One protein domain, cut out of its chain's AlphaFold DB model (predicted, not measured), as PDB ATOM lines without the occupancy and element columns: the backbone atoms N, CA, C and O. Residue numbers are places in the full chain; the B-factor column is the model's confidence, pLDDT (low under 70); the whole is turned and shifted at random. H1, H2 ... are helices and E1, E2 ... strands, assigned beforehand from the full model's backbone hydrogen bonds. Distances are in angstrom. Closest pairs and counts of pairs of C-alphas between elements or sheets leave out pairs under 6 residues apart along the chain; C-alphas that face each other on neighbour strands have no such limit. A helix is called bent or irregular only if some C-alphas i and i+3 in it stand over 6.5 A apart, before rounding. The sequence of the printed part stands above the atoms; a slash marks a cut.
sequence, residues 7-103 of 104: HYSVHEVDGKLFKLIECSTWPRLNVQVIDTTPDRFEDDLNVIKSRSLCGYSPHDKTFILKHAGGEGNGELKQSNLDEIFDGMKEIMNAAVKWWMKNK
ATOM      1  N   HIS A   7     150.645 125.133 110.053       94.69
ATOM      2  CA  HIS A   7     149.224 125.323 109.786       94.69
ATOM      3  C   HIS A   7     148.844 126.799 109.917       94.69
ATOM      4  O   HIS A   7     149.331 127.469 110.821       94.69
ATOM      5  N   TYR A   8     147.990 127.310 109.025       94.94
ATOM      6  CA  TYR A   8     147.479 128.682 109.094       94.94
ATOM      7  C   TYR A   8     145.996 128.695 109.437       94.94
ATOM      8  O   TYR A   8     145.201 128.008 108.795       94.94
ATOM      9  N   SER A   9     145.632 129.551 110.383       93.81
ATOM     10  CA  SER A   9     144.266 129.749 110.844       93.81
ATOM     11  C   SER A   9     143.983 131.231 111.105       93.81
ATOM     12  O   SER A   9     144.885 132.049 111.307       93.81
ATOM     13  N   VAL A  10     142.700 131.597 111.082       94.75
ATOM     14  CA  VAL A  10     142.221 132.922 111.494       94.75
ATOM     15  C   VAL A  10     141.240 132.730 112.636       94.75
ATOM     16  O   VAL A  10     140.256 132.009 112.492       94.75
ATOM     17  N   HIS A  11     141.511 133.381 113.759       90.69
ATOM     18  CA  HIS A  11     140.686 133.323 114.959       90.69
ATOM     19  C   HIS A  11     140.069 134.689 115.237       90.69
ATOM     20  O   HIS A  11     140.740 135.705 115.088       90.69
ATOM     21  N   GLU A  12     138.817 134.724 115.679       92.62
ATOM     22  CA  GLU A  12     138.210 135.941 116.217       92.62
ATOM     23  C   GLU A  12     138.287 135.918 117.747       92.62
ATOM     24  O   GLU A  12     137.863 134.950 118.377       92.62
ATOM     25  N   VAL A  13     138.842 136.973 118.344       87.00
ATOM     26  CA  VAL A  13     138.902 137.174 119.798       87.00
ATOM     27  C   VAL A  13     138.455 138.599 120.086       87.00
ATOM     28  O   VAL A  13     139.037 139.546 119.557       87.00
ATOM     29  N   ASP A  14     137.401 138.757 120.889       91.75
ATOM     30  CA  ASP A  14     136.801 140.055 121.231       91.75
ATOM     31  C   ASP A  14     136.497 140.938 119.999       91.75
ATOM     32  O   ASP A  14     136.789 142.137 119.978       91.75
ATOM     33  N   GLY A  15     135.962 140.333 118.931       90.50
ATOM     34  CA  GLY A  15     135.628 141.021 117.677       90.50
ATOM     35  C   GLY A  15     136.835 141.423 116.821       90.50
ATOM     36  O   GLY A  15     136.687 142.174 115.856       90.50
ATOM     37  N   LYS A  16     138.046 140.962 117.160       89.75
ATOM     38  CA  LYS A  16     139.273 141.196 116.386       89.75
ATOM     39  C   LYS A  16     139.757 139.899 115.754       89.75
ATOM     40  O   LYS A  16     139.799 138.868 116.415       89.75
ATOM     41  N   LEU A  17     140.174 139.972 114.492       92.00
ATOM     42  CA  LEU A  17     140.731 138.834 113.763       92.00
ATOM     43  C   LEU A  17     142.239 138.700 114.011       92.00
ATOM     44  O   LEU A  17     142.999 139.659 113.881       92.00
ATOM     45  N   PHE A  18     142.668 137.482 114.317       91.81
ATOM     46  CA  PHE A  18     144.043 137.087 114.588       91.81
ATOM     47  C   PHE A  18     144.462 136.027 113.577       91.81
ATOM     48  O   PHE A  18     143.918 134.927 113.553       91.81
ATOM     49  N   LYS A  19     145.453 136.360 112.753       95.38
ATOM     50  CA  LYS A  19     146.101 135.438 111.819       95.38
ATOM     51  C   LYS A  19     147.189 134.664 112.558       95.38
ATOM     52  O   LYS A  19     148.134 135.281 113.055       95.38
ATOM     53  N   LEU A  20     147.063 133.345 112.632       94.69
ATOM     54  CA  LEU A  20     147.972 132.477 113.375       94.69
ATOM     55  C   LEU A  20     148.629 131.461 112.438       94.69
ATOM     56  O   LEU A  20     147.997 130.935 111.527       94.69
ATOM     57  N   ILE A  21     149.914 131.211 112.665       94.56
ATOM     58  CA  ILE A  21     150.697 130.141 112.058       94.56
ATOM     59  C   ILE A  21     151.172 129.240 113.196       94.56
ATOM     60  O   ILE A  21     151.924 129.679 114.064       94.56
ATOM     61  N   GLU A  22     150.747 127.988 113.195       93.50
ATOM     62  CA  GLU A  22     151.057 127.011 114.236       93.50
ATOM     63  C   GLU A  22     152.091 126.011 113.719       93.50
ATOM     64  O   GLU A  22     151.933 125.459 112.631       93.50
ATOM     65  N   CYS A  23     153.155 125.782 114.488       91.62
ATOM     66  CA  CYS A  23     154.176 124.780 114.203       91.62
ATOM     67  C   CYS A  23     153.978 123.561 115.108       91.62
ATOM     68  O   CYS A  23     154.157 123.646 116.327       91.62
ATOM     69  N   SER A  24     153.660 122.412 114.512       89.06
ATOM     70  CA  SER A  24     153.466 121.146 115.238       89.06
ATOM     71  C   SER A  24     154.790 120.407 115.513       89.06
ATOM     72  O   SER A  24     154.864 119.535 116.388       89.06
ATOM     73  N   THR A  25     155.855 120.776 114.789       88.88
ATOM     74  CA  THR A  25     157.210 120.223 114.923       88.88
ATOM     75  C   THR A  25     157.888 120.756 116.180       88.88
ATOM     76  O   THR A  25     157.866 121.954 116.428       88.88
ATOM     77  N   TRP A  26     158.528 119.885 116.968       84.19
ATOM     78  CA  TRP A  26     159.200 120.299 118.205       84.19
ATOM     79  C   TRP A  26     160.454 121.159 117.931       84.19
ATOM     80  O   TRP A  26     161.245 120.783 117.056       84.19
ATOM     81  N   PRO A  27     160.694 122.245 118.693       82.75
ATOM     82  CA  PRO A  27     159.809 122.808 119.721       82.75
ATOM     83  C   PRO A  27     158.566 123.455 119.095       82.75
ATOM     84  O   PRO A  27     158.682 124.188 118.125       82.75
ATOM     85  N   ARG A  28     157.366 123.189 119.621       86.25
ATOM     86  CA  ARG A  28     156.134 123.724 119.019       86.25
ATOM     87  C   ARG A  28     156.043 125.226 119.249       86.25
ATOM     88  O   ARG A  28     156.304 125.696 120.354       86.25
ATOM     89  N   LEU A  29     155.655 125.964 118.214       88.06
ATOM     90  CA  LEU A  29     155.619 127.423 118.245       88.06
ATOM     91  C   LEU A  29     154.416 127.951 117.475       88.06
ATOM     92  O   LEU A  29     154.235 127.626 116.306       88.06
ATOM     93  N   ASN A  30     153.671 128.841 118.109       90.56
ATOM     94  CA  ASN A  30     152.611 129.609 117.490       90.56
ATOM     95  C   ASN A  30     153.123 131.019 117.192       90.56
ATOM     96  O   ASN A  30     153.752 131.692 118.018       90.56
ATOM     97  N   VAL A  31     152.859 131.468 115.976       93.56
ATOM     98  CA  VAL A  31     153.354 132.719 115.419       93.56
ATOM     99  C   VAL A  31     152.166 133.509 114.898       93.56
ATOM    100  O   VAL A  31     151.424 133.048 114.040       93.56
ATOM    101  N   GLN A  32     151.975 134.714 115.412       95.19
ATOM    102  CA  GLN A  32     150.947 135.630 114.945       95.19
ATOM    103  C   GLN A  32     151.477 136.455 113.770       95.19
ATOM    104  O   GLN A  32     152.583 136.995 113.838       95.19
ATOM    105  N   VAL A  33     150.673 136.602 112.719       96.25
ATOM    106  CA  VAL A  33     150.939 137.551 111.631       96.25
ATOM    107  C   VAL A  33     150.363 138.910 112.018       96.25
ATOM    108  O   VAL A  33     149.172 139.031 112.306       96.25
ATOM    109  N   ILE A  34     151.212 139.929 112.015       95.81
ATOM    110  CA  ILE A  34     150.833 141.330 112.166       95.81
ATOM    111  C   ILE A  34     150.972 141.988 110.799       95.81
ATOM    112  O   ILE A  34     152.077 142.058 110.264       95.81
ATOM    113  N   ASP A  35     149.865 142.453 110.229       95.00
ATOM    114  CA  ASP A  35     149.903 143.238 108.997       95.00
ATOM    115  C   ASP A  35     150.458 144.640 109.292       95.00
ATOM    116  O   ASP A  35     150.139 145.252 110.312       95.00
ATOM    117  N   THR A  36     151.293 145.154 108.393       95.94
ATOM    118  CA  THR A  36     151.855 146.510 108.463       95.94
ATOM    119  C   THR A  36     152.019 147.072 107.044       95.94
ATOM    120  O   THR A  36     151.609 146.449 106.062       95.94
ATOM    121  N   THR A  37     152.583 148.269 106.915       96.81
ATOM    122  CA  THR A  37     152.848 148.937 105.638       96.81
ATOM    123  C   THR A  37     154.316 149.349 105.548       96.81
ATOM    124  O   THR A  37     154.943 149.570 106.586       96.81
ATOM    125  N   PRO A  38     154.881 149.526 104.336       97.00
ATOM    126  CA  PRO A  38     156.275 149.942 104.176       97.00
ATOM    127  C   PRO A  38     156.660 151.195 104.974       97.00
ATOM    128  O   PRO A  38     157.751 151.228 105.540       97.00
ATOM    129  N   ASP A  39     155.752 152.170 105.068       97.69
ATOM    130  CA  ASP A  39     155.976 153.433 105.785       97.69
ATOM    131  C   ASP A  39     155.995 153.262 107.310       97.69
ATOM    132  O   ASP A  39     156.682 154.003 108.005       97.69
ATOM    133  N   ARG A  40     155.250 152.284 107.842       97.31
ATOM    134  CA  ARG A  40     155.134 152.027 109.288       97.31
ATOM    135  C   ARG A  40     156.025 150.898 109.789       97.31
ATOM    136  O   ARG A  40     156.191 150.744 110.995       97.31
ATOM    137  N   PHE A  41     156.578 150.106 108.877       97.44
ATOM    138  CA  PHE A  41     157.225 148.838 109.185       97.44
ATOM    139  C   PHE A  41     158.313 148.958 110.252       97.44
ATOM    140  O   PHE A  41     158.346 148.147 111.171       97.44
ATOM    141  N   GLU A  42     159.193 149.958 110.153       96.88
ATOM    142  CA  GLU A  42     160.294 150.118 111.112       96.88
ATOM    143  C   GLU A  42     159.778 150.462 112.515       96.88
ATOM    144  O   GLU A  42     160.259 149.909 113.505       96.88
ATOM    145  N   ASP A  43     158.765 151.324 112.608       97.19
ATOM    146  CA  ASP A  43     158.152 151.710 113.879       97.19
ATOM    147  C   ASP A  43     157.410 150.528 114.510       97.19
ATOM    148  O   ASP A  43     157.646 150.192 115.676       97.19
ATOM    149  N   ASP A  44     156.576 149.839 113.726       96.88
ATOM    150  CA  ASP A  44     155.837 148.661 114.180       96.88
ATOM    151  C   ASP A  44     156.819 147.539 114.599       96.88
ATOM    152  O   ASP A  44     156.660 146.930 115.664       96.88
ATOM    153  N   LEU A  45     157.897 147.308 113.836       96.62
ATOM    154  CA  LEU A  45     158.945 146.335 114.167       96.62
ATOM    155  C   LEU A  45     159.667 146.698 115.464       96.62
ATOM    156  O   LEU A  45     159.886 145.823 116.302       96.62
ATOM    157  N   ASN A  46     160.023 147.968 115.662       96.31
ATOM    158  CA  ASN A  46     160.679 148.432 116.884       96.31
ATOM    159  C   ASN A  46     159.810 148.208 118.127       96.31
ATOM    160  O   ASN A  46     160.313 147.757 119.160       96.31
ATOM    161  N   VAL A  47     158.504 148.457 118.017       95.62
ATOM    162  CA  VAL A  47     157.556 148.196 119.104       95.62
ATOM    163  C   VAL A  47     157.485 146.702 119.413       95.62
ATOM    164  O   VAL A  47     157.613 146.312 120.576       95.62
ATOM    165  N   ILE A  48     157.327 145.845 118.401       94.50
ATOM    166  CA  ILE A  48     157.115 144.405 118.616       94.50
ATOM    167  C   ILE A  48     158.404 143.716 119.086       94.50
ATOM    168  O   ILE A  48     158.365 142.950 120.054       94.50
ATOM    169  N   LYS A  49     159.556 144.028 118.476       94.06
ATOM    170  CA  LYS A  49     160.850 143.408 118.817       94.06
ATOM    171  C   LYS A  49     161.283 143.680 120.255       94.06
ATOM    172  O   LYS A  49     162.025 142.891 120.827       94.06
ATOM    173  N   SER A  50     160.804 144.773 120.858       92.38
ATOM    174  CA  SER A  50     161.080 145.096 122.264       92.38
ATOM    175  C   SER A  50     160.393 144.149 123.258       92.38
ATOM    176  O   SER A  50     160.744 144.137 124.435       92.38
ATOM    177  N   ARG A  51     159.410 143.357 122.803       87.88
ATOM    178  CA  ARG A  51     158.552 142.517 123.657       87.88
ATOM    179  C   ARG A  51     158.496 141.053 123.232       87.88
ATOM    180  O   ARG A  51     157.906 140.248 123.946       87.88
ATOM    181  N   SER A  52     159.026 140.707 122.062       89.75
ATOM    182  CA  SER A  52     158.846 139.381 121.476       89.75
ATOM    183  C   SER A  52     159.940 139.037 120.475       89.75
ATOM    184  O   SER A  52     160.447 139.902 119.761       89.75
ATOM    185  N   LEU A  53     160.213 137.736 120.338       91.50
ATOM    186  CA  LEU A  53     160.896 137.209 119.162       91.50
ATOM    187  C   LEU A  53     160.058 137.524 117.916       91.50
ATOM    188  O   LEU A  53     158.836 137.320 117.918       91.50
ATOM    189  N   CYS A  54     160.726 138.031 116.880       95.00
ATOM    190  CA  CYS A  54     160.102 138.461 115.636       95.00
ATOM    191  C   CYS A  54     160.764 137.795 114.433       95.00
ATOM    192  O   CYS A  54     161.979 137.600 114.415       95.00
ATOM    193  N   GLY A  55     159.966 137.509 113.412       95.69
ATOM    194  CA  GLY A  55     160.414 137.135 112.078       95.69
ATOM    195  C   GLY A  55     159.857 138.120 111.063       95.69
ATOM    196  O   GLY A  55     158.704 138.530 111.154       95.69
ATOM    197  N   TYR A  56     160.657 138.525 110.091       96.25
ATOM    198  CA  TYR A  56     160.221 139.439 109.040       96.25
ATOM    199  C   TYR A  56     161.088 139.262 107.796       96.25
ATOM    200  O   TYR A  56     162.157 138.650 107.846       96.25
ATOM    201  N   SER A  57     160.617 139.792 106.669       93.50
ATOM    202  CA  SER A  57     161.404 139.870 105.442       93.50
ATOM    203  C   SER A  57     162.018 141.264 105.311       93.50
ATOM    204  O   SER A  57     161.291 142.248 105.423       93.50
ATOM    205  N   PRO A  58     163.325 141.397 105.016       90.94
ATOM    206  CA  PRO A  58     163.922 142.702 104.731       90.94
ATOM    207  C   PRO A  58     163.443 143.296 103.396       90.94
ATOM    208  O   PRO A  58     163.569 144.497 103.176       90.94
ATOM    209  N   HIS A  59     162.900 142.465 102.501       92.56
ATOM    210  CA  HIS A  59     162.411 142.882 101.184       92.56
ATOM    211  C   HIS A  59     160.911 143.172 101.172       92.56
ATOM    212  O   HIS A  59     160.440 143.947 100.347       92.56
ATOM    213  N   ASP A  60     160.159 142.537 102.069       94.38
ATOM    214  CA  ASP A  60     158.706 142.607 102.102       94.38
ATOM    215  C   ASP A  60     158.243 143.157 103.448       94.38
ATOM    216  O   ASP A  60     158.155 142.441 104.445       94.38
ATOM    217  N   LYS A  61     157.958 144.459 103.440       95.81
ATOM    218  CA  LYS A  61     157.617 145.262 104.615       95.81
ATOM    219  C   LYS A  61     156.108 145.326 104.887       95.81
ATOM    220  O   LYS A  61     155.617 146.321 105.406       95.81
ATOM    221  N   THR A  62     155.356 144.301 104.488       96.19
ATOM    222  CA  THR A  62     153.886 144.259 104.650       96.19
ATOM    223  C   THR A  62     153.425 143.431 105.848       96.19
ATOM    224  O   THR A  62     152.237 143.395 106.160       96.19
ATOM    225  N   PHE A  63     154.345 142.746 106.529       96.81
ATOM    226  CA  PHE A  63     154.017 141.899 107.669       96.81
ATOM    227  C   PHE A  63     155.170 141.797 108.666       96.81
ATOM    228  O   PHE A  63     156.341 141.901 108.303       96.81
ATOM    229  N   ILE A  64     154.825 141.490 109.911       97.38
ATOM    230  CA  ILE A  64     155.747 141.077 110.965       97.38
ATOM    231  C   ILE A  64     155.179 139.805 111.589       97.38
ATOM    232  O   ILE A  64     154.014 139.751 111.974       97.38
ATOM    233  N   LEU A  65     156.000 138.768 111.691       96.81
ATOM    234  CA  LEU A  65     155.682 137.574 112.456       96.81
ATOM    235  C   LEU A  65     156.115 137.779 113.902       96.81
ATOM    236  O   LEU A  65     157.276 138.075 114.174       96.81
ATOM    237  N   LYS A  66     155.181 137.609 114.831       95.25
ATOM    238  CA  LYS A  66     155.393 137.766 116.268       95.25
ATOM    239  C   LYS A  66     155.185 136.418 116.945       95.25
ATOM    240  O   LYS A  66     154.144 135.794 116.764       95.25
ATOM    241  N   HIS A  67     156.131 135.987 117.771       92.62
ATOM    242  CA  HIS A  67     155.903 134.841 118.650       92.62
ATOM    243  C   HIS A  67     154.667 135.073 119.545       92.62
ATOM    244  O   HIS A  67     154.564 136.085 120.240       92.62
ATOM    245  N   ALA A  68     153.716 134.140 119.499       88.25
ATOM    246  CA  ALA A  68     152.407 134.253 120.144       88.25
ATOM    247  C   ALA A  68     152.159 133.186 121.222       88.25
ATOM    248  O   ALA A  68     151.108 133.194 121.856       88.25
ATOM    249  N   GLY A  69     153.120 132.291 121.441       81.94
ATOM    250  CA  GLY A  69     153.032 131.182 122.379       81.94
ATOM    251  C   GLY A  69     153.460 129.879 121.719       81.94
ATOM    252  O   GLY A  69     154.019 129.868 120.626       81.94
ATOM    253  N   GLY A  70     153.183 128.770 122.386       67.06
ATOM    254  CA  GLY A  70     153.533 127.433 121.931       67.06
ATOM    255  C   GLY A  70     153.661 126.513 123.132       67.06
ATOM    256  O   GLY A  70     154.303 126.860 124.123       67.06
ATOM    257  N   GLU A  71     153.016 125.353 123.067       56.84
ATOM    258  CA  GLU A  71     153.181 124.329 124.089       56.84
ATOM    259  C   GLU A  71     154.493 123.589 123.843       56.84
ATOM    260  O   GLU A  71     154.587 122.673 123.019       56.84
ATOM    261  N   GLY A  72     155.513 123.938 124.620       52.69
ATOM    262  CA  GLY A  72     156.546 122.974 124.954       52.69
ATOM    263  C   GLY A  72     155.901 121.837 125.746       52.69
ATOM    264  O   GLY A  72     155.989 121.820 126.962       52.69
ATOM    265  N   ASN A  73     155.256 120.871 125.085       48.19
ATOM    266  CA  ASN A  73     154.735 119.654 125.732       48.19
ATOM    267  C   ASN A  73     155.863 118.690 126.177       48.19
ATOM    268  O   ASN A  73     155.651 117.492 126.325       48.19
ATOM    269  N   GLY A  74     157.077 119.210 126.375       56.66
ATOM    270  CA  GLY A  74     158.176 118.554 127.070       56.66
ATOM    271  C   GLY A  74     158.572 119.415 128.264       56.66
ATOM    272  O   GLY A  74     158.558 120.639 128.161       56.66
ATOM    273  N   GLU A  75     158.911 118.788 129.391       63.00
ATOM    274  CA  GLU A  75     159.375 119.503 130.583       63.00
ATOM    275  C   GLU A  75     160.472 120.514 130.209       63.00
ATOM    276  O   GLU A  75     161.522 120.142 129.671       63.00
ATOM    277  N   LEU A  76     160.223 121.793 130.499       72.69
ATOM    278  CA  LEU A  76     161.244 122.830 130.446       72.69
ATOM    279  C   LEU A  76     162.295 122.482 131.504       72.69
ATOM    280  O   LEU A  76     162.035 122.573 132.704       72.69
ATOM    281  N   LYS A  77     163.471 122.040 131.064       78.50
ATOM    282  CA  LYS A  77     164.590 121.662 131.931       78.50
ATOM    283  C   LYS A  77     165.755 122.586 131.647       78.50
ATOM    284  O   LYS A  77     165.995 122.951 130.505       78.50
ATOM    285  N   GLN A  78     166.564 122.877 132.662       74.56
ATOM    286  CA  GLN A  78     167.782 123.671 132.468       74.56
ATOM    287  C   GLN A  78     168.677 123.107 131.345       74.56
ATOM    288  O   GLN A  78     169.323 123.864 130.633       74.56
ATOM    289  N   SER A  79     168.672 121.783 131.157       81.19
ATOM    290  CA  SER A  79     169.465 121.078 130.148       81.19
ATOM    291  C   SER A  79     168.971 121.218 128.704       81.19
ATOM    292  O   SER A  79     169.718 120.848 127.807       81.19
ATOM    293  N   ASN A  80     167.734 121.679 128.458       80.38
ATOM    294  CA  ASN A  80     167.162 121.794 127.106       80.38
ATOM    295  C   ASN A  80     166.804 123.234 126.700       80.38
ATOM    296  O   ASN A  80     166.269 123.442 125.613       80.38
ATOM    297  N   LEU A  81     167.125 124.227 127.536       83.44
ATOM    298  CA  LEU A  81     166.819 125.636 127.266       83.44
ATOM    299  C   LEU A  81     167.463 126.144 125.973       83.44
ATOM    300  O   LEU A  81     166.781 126.778 125.170       83.44
ATOM    301  N   ASP A  82     168.744 125.839 125.758       86.06
ATOM    302  CA  ASP A  82     169.476 126.305 124.575       86.06
ATOM    303  C   ASP A  82     168.906 125.689 123.289       86.06
ATOM    304  O   ASP A  82     168.644 126.398 122.319       86.06
ATOM    305  N   GLU A  83     168.611 124.386 123.312       85.31
ATOM    306  CA  GLU A  83     168.005 123.670 122.183       85.31
ATOM    307  C   GLU A  83     166.617 124.226 121.835       85.31
ATOM    308  O   GLU A  83     166.298 124.435 120.662       85.31
ATOM    309  N   ILE A  84     165.795 124.504 122.852       84.69
ATOM    310  CA  ILE A  84     164.476 125.110 122.659       84.69
ATOM    311  C   ILE A  84     164.630 126.507 122.061       84.69
ATOM    312  O   ILE A  84     163.949 126.830 121.088       84.69
ATOM    313  N   PHE A  85     165.531 127.331 122.600       86.12
ATOM    314  CA  PHE A  85     165.720 128.699 122.130       86.12
ATOM    315  C   PHE A  85     166.224 128.754 120.683       86.12
ATOM    316  O   PHE A  85     165.718 129.541 119.878       86.12
ATOM    317  N   ASP A  86     167.175 127.897 120.320       88.50
ATOM    318  CA  ASP A  86     167.671 127.816 118.949       88.50
ATOM    319  C   ASP A  86     166.616 127.241 117.999       88.50
ATOM    320  O   ASP A  86     166.390 127.802 116.923       88.50
ATOM    321  N   GLY A  87     165.861 126.227 118.429       88.81
ATOM    322  CA  GLY A  87     164.715 125.716 117.682       88.81
ATOM    323  C   GLY A  87     163.644 126.785 117.428       88.81
ATOM    324  O   GLY A  87     163.138 126.897 116.312       88.81
ATOM    325  N   MET A  88     163.340 127.637 118.412       89.38
ATOM    326  CA  MET A  88     162.400 128.754 118.245       89.38
ATOM    327  C   MET A  88     162.869 129.750 117.177       89.38
ATOM    328  O   MET A  88     162.063 130.199 116.357       89.38
ATOM    329  N   LYS A  89     164.166 130.091 117.146       90.62
ATOM    330  CA  LYS A  89     164.733 130.971 116.107       90.62
ATOM    331  C   LYS A  89     164.659 130.330 114.725       90.62
ATOM    332  O   LYS A  89     164.309 131.005 113.754       90.62
ATOM    333  N   GLU A  90     164.980 129.042 114.619       92.62
ATOM    334  CA  GLU A  90     164.884 128.309 113.355       92.62
ATOM    335  C   GLU A  90     163.449 128.276 112.826       92.62
ATOM    336  O   GLU A  90     163.223 128.560 111.645       92.62
ATOM    337  N   ILE A  91     162.479 127.998 113.700       92.00
ATOM    338  CA  ILE A  91     161.059 127.973 113.345       92.00
ATOM    339  C   ILE A  91     160.584 129.351 112.917       92.00
ATOM    340  O   ILE A  91     159.894 129.451 111.908       92.00
ATOM    341  N   MET A  92     160.982 130.418 113.614       93.75
ATOM    342  CA  MET A  92     160.623 131.781 113.225       93.75
ATOM    343  C   MET A  92     161.111 132.101 111.802       93.75
ATOM    344  O   MET A  92     160.345 132.580 110.966       93.75
ATOM    345  N   ASN A  93     162.358 131.749 111.482       94.06
ATOM    346  CA  ASN A  93     162.914 131.921 110.138       94.06
ATOM    347  C   ASN A  93     162.200 131.056 109.085       94.06
ATOM    348  O   ASN A  93     161.987 131.493 107.949       94.06
ATOM    349  N   ALA A  94     161.835 129.823 109.438       94.88
ATOM    350  CA  ALA A  94     161.088 128.933 108.559       94.88
ATOM    351  C   ALA A  94     159.651 129.434 108.325       94.88
ATOM    352  O   ALA A  94     159.181 129.399 107.187       94.88
ATOM    353  N   ALA A  95     159.001 129.982 109.353       95.12
ATOM    354  CA  ALA A  95     157.665 130.560 109.284       95.12
ATOM    355  C   ALA A  95     157.629 131.787 108.362       95.12
ATOM    356  O   ALA A  95     156.712 131.897 107.556       95.12
ATOM    357  N   VAL A  96     158.653 132.655 108.382       96.25
ATOM    358  CA  VAL A  96     158.764 133.782 107.428       96.25
ATOM    359  C   VAL A  96     158.767 133.274 105.988       96.25
ATOM    360  O   VAL A  96     157.987 133.738 105.155       96.25
ATOM    361  N   LYS A  97     159.615 132.282 105.691       95.44
ATOM    362  CA  LYS A  97     159.713 131.691 104.347       95.44
ATOM    363  C   LYS A  97     158.412 131.009 103.934       95.44
ATOM    364  O   LYS A  97     158.030 131.087 102.769       95.44
ATOM    365  N   TRP A  98     157.756 130.323 104.865       95.94
ATOM    366  CA  TRP A  98     156.482 129.660 104.621       95.94
ATOM    367  C   TRP A  98     155.371 130.680 104.358       95.94
ATOM    368  O   TRP A  98     154.668 130.559 103.356       95.94
ATOM    369  N   TRP A  99     155.267 131.728 105.179       95.94
ATOM    370  CA  TRP A  99     154.277 132.790 105.024       95.94
ATOM    371  C   TRP A  99     154.420 133.493 103.680       95.94
ATOM    372  O   TRP A  99     153.449 133.598 102.946       95.94
ATOM    373  N   MET A 100     155.636 133.882 103.288       94.56
ATOM    374  CA  MET A 100     155.866 134.522 101.987       94.56
ATOM    375  C   MET A 100     155.425 133.666 100.791       94.56
ATOM    376  O   MET A 100     155.045 134.217  99.765       94.56
ATOM    377  N   LYS A 101     155.481 132.333 100.905       94.50
ATOM    378  CA  LYS A 101     155.053 131.411  99.843       94.50
ATOM    379  C   LYS A 101     153.547 131.155  99.823       94.50
ATOM    380  O   LYS A 101     153.020 130.797  98.775       94.50
ATOM    381  N   ASN A 102     152.882 131.276 100.971       93.88
ATOM    382  CA  ASN A 102     151.482 130.878 101.144       93.88
ATOM    383  C   ASN A 102     150.525 132.056 101.331       93.88
ATOM    384  O   ASN A 102     149.321 131.871 101.166       93.88
ATOM    385  N   LYS A 103     151.034 133.254 101.643       84.88
ATOM    386  CA  LYS A 103     150.229 134.470 101.669       84.88
ATOM    387  C   LYS A 103     149.742 134.742 100.244       84.88
ATOM    388  O   LYS A 103     150.544 134.937  99.331       84.88
TER     389      LYS A 103
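What this domain is: This is residues 7 to 103 of the 104 residues of an uncharacterized protein of Prevotella melaninogenica (UniProt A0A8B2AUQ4). A strongly twisted sheet of four antiparallel strands has one long helix, H2, running slantwise over one face and a short helix, H1, over E4 on the opposite face. The turn of the E1 and E2 hairpin, residues 12 to 17, sticks out of the body, and so do residues 77 to 82, of which 78 to 82 belong to H2. The printed part has 97 residues, with two named helices and four named strands in the order E1, E2, E3, H1, E4, H2; the sheet's order is E1, E2, E3, E4, and the class is mixed, helices and strands. The whole is compact, with a radius of gyration of the C-alphas of 13.9 A, yet elongated in outline, spanning 43 by 28 by 25 A.

Where its parts are: The printed part begins with strand E1, residues 7 to 13, 18.6 A from first to last C-alpha; C-alpha 7 is at (149.224, 125.323, 109.786). Strand E2, residues 16 to 23, is the longest strand by residues and measures 22.3 A. Strand E3 takes residues 29 to 35 and measures 19.2 A. Helix H1, residues 41 to 49, follows with 11.6 A, its C-alpha 41 at (157.225, 148.838, 109.185). Residues 50 to 62 hold no named element. Strand E4, residues 63 to 69, measures 18.2 A. Helix H2, residues 78 to 102, measures 36.0 A and ends with C-alpha 102 at (151.482, 130.878, 101.144). H2 is irregular: C-alphas 79 and 82 are 7.6 A apart, and its line is a rough one.

How they stand to each other: The sheet has E1 and E4 as edge strands, and from edge to edge the strands' lines turn by 99 degrees. E1, E2 and E3 form a meander, each strand the antiparallel neighbour of the one before. E1 and E2 are a hairpin at 151 degrees between directions, with N 11 and O 18 at 2.9 A and N 18 and O 11 at 2.7 A, both within hydrogen-bond range. E2 and E3 are a hairpin at 140 degrees, with N 21 and O 31 at 2.7 A within that range. E3 and E4 are antiparallel at 147 degrees, with N 32 and O 66 at 2.8 A within that range. A short pairing joins residues 54 to 55 with residues 65 to 66 of E4, antiparallel. H2 is on the sheet at a height of 8.0 A. It lies over E3 and only just not over E4, on which 2 of its C-alphas fall. On the local plane it stands at 39 degrees to E3, slantwise to the strands. The closest C-alphas of E3 and H2 are those of Leu 29 and Met 88, 6.9 A apart; those of E4 and H2 are Leu 65 and Val 96, 7.0 A apart. H1 is on the sheet on the opposite face, at a height of 9.5 A, over E4 and along the strands, at 9 degrees to E4 on the local plane. The closest C-alphas of H1 and E4 are those of Leu 45 and Ile 64, 6.9 A apart. H1 and H2 are apart, as are E1 and E4. Every O i to N i+4 pair is within hydrogen-bond range in H1, and 19 of 21 are in H2.

The domain as a whole: The two C-alphas farthest apart are those of Asp 39 and Ser 79, 42.7 A. The printed part has no cut. The link from H1 to E4, 13 residues, is long; that from E4 to H2, 8 residues, is short, and the others are tight. The mean pLDDT of the printed part is 89.7, and residues 70 to 75 are under 70, where the model's confidence is low.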